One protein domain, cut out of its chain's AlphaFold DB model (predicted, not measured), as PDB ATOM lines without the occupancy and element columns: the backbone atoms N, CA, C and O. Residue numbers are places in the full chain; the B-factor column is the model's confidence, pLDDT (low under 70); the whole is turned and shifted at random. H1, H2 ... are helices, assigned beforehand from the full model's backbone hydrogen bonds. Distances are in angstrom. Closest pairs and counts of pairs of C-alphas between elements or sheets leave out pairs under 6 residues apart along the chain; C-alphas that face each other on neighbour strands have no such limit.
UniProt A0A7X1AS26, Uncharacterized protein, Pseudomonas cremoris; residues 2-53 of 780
ATOM      1  N   PRO A   2      21.235  -5.030  36.115       83.12
ATOM      2  CA  PRO A   2      21.444  -4.029  37.175       83.12
ATOM      3  C   PRO A   2      22.826  -3.358  37.154       83.12
ATOM      4  O   PRO A   2      22.921  -2.143  37.217       83.12
ATOM      5  N   LEU A   3      23.888  -4.143  36.956       83.62
ATOM      6  CA  LEU A   3      25.267  -3.644  36.905       83.62
ATOM      7  C   LEU A   3      25.555  -2.742  35.689       83.62
ATOM      8  O   LEU A   3      26.345  -1.811  35.778       83.62
ATOM      9  N   VAL A   4      24.889  -2.990  34.556       87.38
ATOM     10  CA  VAL A   4      25.007  -2.146  33.354       87.38
ATOM     11  C   VAL A   4      24.308  -0.808  33.577       87.38
ATOM     12  O   VAL A   4      24.851   0.237  33.232       87.38
ATOM     13  N   LEU A   5      23.116  -0.840  34.176       89.44
ATOM     14  CA  LEU A   5      22.349   0.361  34.501       89.44
ATOM     15  C   LEU A   5      23.047   1.211  35.573       89.44
ATOM     16  O   LEU A   5      23.050   2.433  35.465       89.44
ATOM     17  N   ASP A   6      23.692   0.576  36.555       88.56
ATOM     18  CA  ASP A   6      24.504   1.269  37.560       88.56
ATOM     19  C   ASP A   6      25.739   1.936  36.937       88.56
ATOM     20  O   ASP A   6      25.986   3.118  37.176       88.56
ATOM     21  N   PHE A   7      26.457   1.242  36.044       91.12
ATOM     22  CA  PHE A   7      27.538   1.858  35.265       91.12
ATOM     23  C   PHE A   7      27.043   3.066  34.458       91.12
ATOM     24  O   PHE A   7      27.686   4.111  34.474       91.12
ATOM     25  N   LEU A   8      25.890   2.967  33.790       90.44
ATOM     26  CA  LEU A   8      25.337   4.070  32.997       90.44
ATOM     27  C   LEU A   8      24.876   5.259  33.851       90.44
ATOM     28  O   LEU A   8      25.045   6.397  33.420       90.44
ATOM     29  N   GLY A   9      24.302   5.020  35.033       88.56
ATOM     30  CA  GLY A   9      23.771   6.074  35.905       88.56
ATOM     31  C   GLY A   9      24.805   6.726  36.831       88.56
ATOM     32  O   GLY A   9      24.675   7.913  37.141       88.56
ATOM     33  N   ASN A  10      25.813   5.964  37.268       88.19
ATOM     34  CA  ASN A  10      26.780   6.371  38.298       88.19
ATOM     35  C   ASN A  10      28.248   6.327  37.848       88.19
ATOM     36  O   ASN A  10      29.119   6.807  38.572       88.19
ATOM     37  N   GLY A  11      28.552   5.715  36.701       87.19
ATOM     38  CA  GLY A  11      29.935   5.502  36.265       87.19
ATOM     39  C   GLY A  11      30.690   4.462  37.087       87.19
ATOM     40  O   GLY A  11      31.918   4.412  37.013       87.19
ATOM     41  N   THR A  12      29.984   3.626  37.857       86.88
ATOM     42  CA  THR A  12      30.588   2.581  38.689       86.88
ATOM     43  C   THR A  12      31.436   1.635  37.832       86.88
ATOM     44  O   THR A  12      30.895   1.011  36.917       86.88
ATOM     45  N   PRO A  13      32.751   1.489  38.097       83.25
ATOM     46  CA  PRO A  13      33.611   0.612  37.316       83.25
ATOM     47  C   PRO A  13      33.085  -0.821  37.306       83.25
ATOM     48  O   PRO A  13      32.774  -1.401  38.346       83.25
ATOM     49  N   VAL A  14      33.013  -1.398  36.115       84.38
ATOM     50  CA  VAL A  14      32.612  -2.786  35.926       84.38
ATOM     51  C   VAL A  14      33.827  -3.679  36.153       84.38
ATOM     52  O   VAL A  14      34.803  -3.578  35.417       84.38
ATOM     53  N   ASP A  15      33.765  -4.544  37.165       79.62
ATOM     54  CA  ASP A  15      34.819  -5.508  37.488       79.62
ATOM     55  C   ASP A  15      34.310  -6.939  37.275       79.62
ATOM     56  O   ASP A  15      33.391  -7.402  37.955       79.62
ATOM     57  N   PHE A  16      34.912  -7.632  36.306       82.06
ATOM     58  CA  PHE A  16      34.624  -9.033  35.987       82.06
ATOM     59  C   PHE A  16      35.773  -9.981  36.345       82.06
ATOM     60  O   PHE A  16      35.829 -11.101  35.827       82.06
ATOM     61  N   SER A  17      36.690  -9.545  37.211       78.38
ATOM     62  CA  SER A  17      37.718 -10.420  37.768       78.38
ATOM     63  C   SER A  17      37.114 -11.478  38.700       78.38
ATOM     64  O   SER A  17      36.088 -11.272  39.355       78.38
ATOM     65  N   ASP A  18      37.747 -12.651  38.741       78.19
ATOM     66  CA  ASP A  18      37.361 -13.712  39.667       78.19
ATOM     67  C   ASP A  18      37.707 -13.294  41.106       78.19
ATOM     68  O   ASP A  18      38.794 -12.780  41.385       78.19
ATOM     69  N   ARG A  19      36.787 -13.528  42.051       72.94
ATOM     70  CA  ARG A  19      36.999 -13.203  43.471       72.94
ATOM     71  C   ARG A  19      37.442 -14.444  44.234       72.94
ATOM     72  O   ARG A  19      36.626 -15.255  44.679       72.94
ATOM     73  N   GLY A  20      38.754 -14.588  44.404       74.50
ATOM     74  CA  GLY A  20      39.346 -15.755  45.063       74.50
ATOM     75  C   GLY A  20      39.096 -17.027  44.250       74.50
ATOM     76  O   GLY A  20      39.521 -17.115  43.105       74.50
ATOM     77  N   SER A  21      38.399 -18.012  44.823       73.56
ATOM     78  CA  SER A  21      38.010 -19.258  44.138       73.56
ATOM     79  C   SER A  21      36.678 -19.175  43.374       73.56
ATOM     80  O   SER A  21      36.247 -20.173  42.796       73.56
ATOM     81  N   HIS A  22      36.002 -18.021  43.383       70.38
ATOM     82  CA  HIS A  22      34.690 -17.857  42.757       70.38
ATOM     83  C   HIS A  22      34.826 -17.200  41.384       70.38
ATOM     84  O   HIS A  22      35.216 -16.036  41.278       70.38
ATOM     85  N   ALA A  23      34.458 -17.949  40.342       70.94
ATOM     86  CA  ALA A  23      34.423 -17.444  38.977       70.94
ATOM     87  C   ALA A  23      33.334 -16.369  38.798       70.94
ATOM     88  O   ALA A  23      32.257 -16.473  39.388       70.94
ATOM     89  N   CYS A  24      33.569 -15.370  37.947       74.69
ATOM     90  CA  CYS A  24      32.558 -14.363  37.606       74.69
ATOM     91  C   CYS A  24      31.377 -14.982  36.816       74.69
ATOM     92  O   CYS A  24      31.576 -15.613  35.773       74.69
ATOM     93  N   PHE A  25      30.131 -14.795  37.271       75.25
ATOM     94  CA  PHE A  25      28.921 -15.287  36.591       75.25
ATOM     95  C   PHE A  25      28.085 -14.133  36.024       75.25
ATOM     96  O   PHE A  25      27.823 -13.147  36.702       75.25
ATOM     97  N   PHE A  26      27.602 -14.294  34.790       76.19
ATOM     98  CA  PHE A  26      26.737 -13.329  34.094       76.19
ATOM     99  C   PHE A  26      25.262 -13.772  34.119       76.19
ATOM    100  O   PHE A  26      24.587 -13.772  33.091       76.19
ATOM    101  N   THR A  27      24.780 -14.242  35.271       72.88
ATOM    102  CA  THR A  27      23.400 -14.714  35.470       72.88
ATOM    103  C   THR A  27      22.936 -14.449  36.897       72.88
ATOM    104  O   THR A  27      23.745 -14.457  37.824       72.88
ATOM    105  N   ASP A  28      21.622 -14.340  37.075       71.19
ATOM    106  CA  ASP A  28      20.981 -14.266  38.390       71.19
ATOM    107  C   ASP A  28      20.714 -15.672  38.984       71.19
ATOM    108  O   ASP A  28      20.158 -15.802  40.072       71.19
ATOM    109  N   ARG A  29      21.096 -16.749  38.270       76.69
ATOM    110  CA  ARG A  29      20.938 -18.161  38.682       76.69
ATOM    111  C   ARG A  29      22.272 -18.930  38.667       76.69
ATOM    112  O   ARG A  29      22.471 -19.796  37.809       76.69
ATOM    113  N   PRO A  30      23.218 -18.630  39.571       71.12
ATOM    114  CA  PRO A  30      24.473 -19.376  39.652       71.12
ATOM    115  C   PRO A  30      24.212 -20.875  39.934       71.12
ATOM    116  O   PRO A  30      23.296 -21.192  40.692       71.12
ATOM    117  N   PRO A  31      24.977 -21.813  39.332       75.88
ATOM    118  CA  PRO A  31      26.200 -21.615  38.546       75.88
ATOM    119  C   PRO A  31      25.965 -21.565  37.020       75.88
ATOM    120  O   PRO A  31      26.868 -21.890  36.248       75.88
ATOM    121  N   ALA A  32      24.764 -21.225  36.541       77.62
ATOM    122  CA  ALA A  32      24.519 -21.175  35.100       77.62
ATOM    123  C   ALA A  32      25.438 -20.138  34.417       77.62
ATOM    124  O   ALA A  32      25.706 -19.066  34.947       77.62
ATOM    125  N   HIS A  33      25.944 -20.443  33.223       74.75
ATOM    126  CA  HIS A  33      26.776 -19.510  32.461       74.75
ATOM    127  C   HIS A  33      26.020 -18.989  31.244       74.75
ATOM    128  O   HIS A  33      25.324 -19.749  30.569       74.75
ATOM    129  N   LEU A  34      26.219 -17.707  30.933       76.88
ATOM    130  CA  LEU A  34      25.818 -17.137  29.653       76.88
ATOM    131  C   LEU A  34      26.566 -17.870  28.528       76.88
ATOM    132  O   LEU A  34      27.786 -18.045  28.604       76.88
ATOM    133  N   LYS A  35      25.835 -18.307  27.503       78.88
ATOM    134  CA  LYS A  35      26.378 -18.983  26.319       78.88
ATOM    135  C   LYS A  35      25.979 -18.211  25.064       78.88
ATOM    136  O   LYS A  35      24.878 -17.671  25.007       78.88
ATOM    137  N   THR A  36      26.865 -18.158  24.075       77.00
ATOM    138  CA  THR A  36      26.552 -17.648  22.731       77.00
ATOM    139  C   THR A  36      25.679 -18.646  21.957       77.00
ATOM    140  O   THR A  36      25.471 -19.769  22.420       77.00
ATOM    141  N   ALA A  37      25.185 -18.263  20.771       77.56
ATOM    142  CA  ALA A  37      24.411 -19.149  19.889       77.56
ATOM    143  C   ALA A  37      25.151 -20.465  19.561       77.56
ATOM    144  O   ALA A  37      24.530 -21.517  19.460       77.56
ATOM    145  N   ASP A  38      26.487 -20.420  19.529       79.31
ATOM    146  CA  ASP A  38      27.365 -21.578  19.311       79.31
ATOM    147  C   ASP A  38      27.664 -22.379  20.598       79.31
ATOM    148  O   ASP A  38      28.546 -23.238  20.625       79.31
ATOM    149  N   GLY A  39      27.002 -22.058  21.715       78.00
ATOM    150  CA  GLY A  39      27.137 -22.755  22.998       78.00
ATOM    151  C   GLY A  39      28.395 -22.421  23.815       78.00
ATOM    152  O   GLY A  39      28.590 -23.009  24.883       78.00
ATOM    153  N   LYS A  40      29.241 -21.485  23.361       79.19
ATOM    154  CA  LYS A  40      30.500 -21.097  24.030       79.19
ATOM    155  C   LYS A  40      30.285 -20.001  25.075       79.19
ATOM    156  O   LYS A  40      29.404 -19.158  24.932       79.19
ATOM    157  N   ARG A  41      31.125 -19.977  26.118       76.50
ATOM    158  CA  ARG A  41      31.144 -18.885  27.103       76.50
ATOM    159  C   ARG A  41      31.829 -17.658  26.480       76.50
ATOM    160  O   ARG A  41      32.983 -17.787  26.068       76.50
ATOM    161  N   PRO A  42      31.165 -16.493  26.405       79.00
ATOM    162  CA  PRO A  42      31.811 -15.274  25.938       79.00
ATOM    163  C   PRO A  42      32.913 -14.844  26.926       79.00
ATOM    164  O   PRO A  42      32.713 -14.964  28.140       79.00
ATOM    165  N   PRO A  43      34.068 -14.349  26.443       82.00
ATOM    166  CA  PRO A  43      35.112 -13.825  27.316       82.00
ATOM    167  C   PRO A  43      34.589 -12.624  28.127       82.00
ATOM    168  O   PRO A  43      33.953 -11.744  27.538       82.00
ATOM    169  N   PRO A  44      34.874 -12.533  29.440       82.31
ATOM    170  CA  PRO A  44      34.488 -11.390  30.272       82.31
ATOM    171  C   PRO A  44      34.897 -10.032  29.688       82.31
ATOM    172  O   PRO A  44      34.127  -9.080  29.744       82.31
ATOM    173  N   GLN A  45      36.065  -9.970  29.040       83.38
ATOM    174  CA  GLN A  45      36.614  -8.759  28.422       83.38
ATOM    175  C   GLN A  45      35.752  -8.252  27.260       83.38
ATOM    176  O   GLN A  45      35.670  -7.049  27.029       83.38
ATOM    177  N   VAL A  46      35.089  -9.159  26.532       85.69
ATOM    178  CA  VAL A  46      34.174  -8.782  25.444       85.69
ATOM    179  C   VAL A  46      32.926  -8.123  26.024       85.69
ATOM    180  O   VAL A  46      32.501  -7.084  25.532       85.69
ATOM    181  N   ILE A  47      32.366  -8.682  27.103       85.19
ATOM    182  CA  ILE A  47      31.205  -8.098  27.793       85.19
ATOM    183  C   ILE A  47      31.577  -6.742  28.401       85.19
ATOM    184  O   ILE A  47      30.821  -5.783  28.265       85.19
ATOM    185  N   GLU A  48      32.754  -6.634  29.020       86.94
ATOM    186  CA  GLU A  48      33.264  -5.375  29.575       86.94
ATOM    187  C   GLU A  48      33.435  -4.306  28.492       86.94
ATOM    188  O   GLU A  48      32.993  -3.171  28.667       86.94
ATOM    189  N   GLY A  49      34.023  -4.678  27.351       88.19
ATOM    190  CA  GLY A  49      34.179  -3.800  26.194       88.19
ATOM    191  C   GLY A  49      32.838  -3.317  25.642       88.19
ATOM    192  O   GLY A  49      32.685  -2.126  25.378       88.19
ATOM    193  N   LEU A  50      31.844  -4.207  25.538       88.94
ATOM    194  CA  LEU A  50      30.488  -3.843  25.116       88.94
ATOM    195  C   LEU A  50      29.831  -2.864  26.096       88.94
ATOM    196  O   LEU A  50      29.253  -1.877  25.653       88.94
ATOM    197  N   ILE A  51      29.960  -3.080  27.411       90.06
ATOM    198  CA  ILE A  51      29.404  -2.160  28.416       90.06
ATOM    199  C   ILE A  51      30.090  -0.792  28.338       90.06
ATOM    200  O   ILE A  51      29.407   0.230  28.327       90.06
ATOM    201  N   LYS A  52      31.420  -0.758  28.201       90.12
ATOM    202  CA  LYS A  52      32.189   0.488  28.052       90.12
ATOM    203  C   LYS A  52      31.896   1.236  26.746       90.12
ATOM    204  O   LYS A  52      32.134   2.439  26.692       90.12
ATOM    205  N   ALA A  53      31.365   0.565  25.724       92.25
ATOM    206  CA  ALA A  53      30.937   1.194  24.475       92.25
ATOM    207  C   ALA A  53      29.532   1.830  24.558       92.25
ATOM    208  O   ALA A  53      29.225   2.733  23.776       92.25
TER     209      ALA A  53
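This is residues 2 to 53 of the 780 residues of an uncharacterized protein of Pseudomonas cremoris (UniProt A0A7X1AS26). This part has little regular structure: two short helices, H1 and H2, lie near each other at one end and run the same way, and the long link between them, residues 11 to 43, winds out in wide loops to the other end. The printed part has 52 residues with two named helices, H1 then H2, and no named strand; its class is all helix, though the helices hold only 19 residues. It is only just compact, close to loose, with a radius of gyration of the C-alphas of 11.8 A and spans of 31 by 27 by 18 A.

H1, residues 2 to 10, begins with C-alpha 2 at (21.444, -4.029, 37.175) and is 11.7 A long. H2, residues 44 to 53, is 14.3 A long and ends with C-alpha 53 at (30.937, 1.194, 24.475).

H1 and H2 are close but not clearly touching; their closest C-alphas, of Val 4 and Ile 51, are 6.6 A apart. Their tilt is only just steep, 38 degrees. In both, every O i to N i+4 pair is within hydrogen-bond range.

The C-alphas farthest apart, of Asn 10 and Asp 38, are 33.8 A apart. The printed part has no cut, and no printed residue is under pLDDT 70.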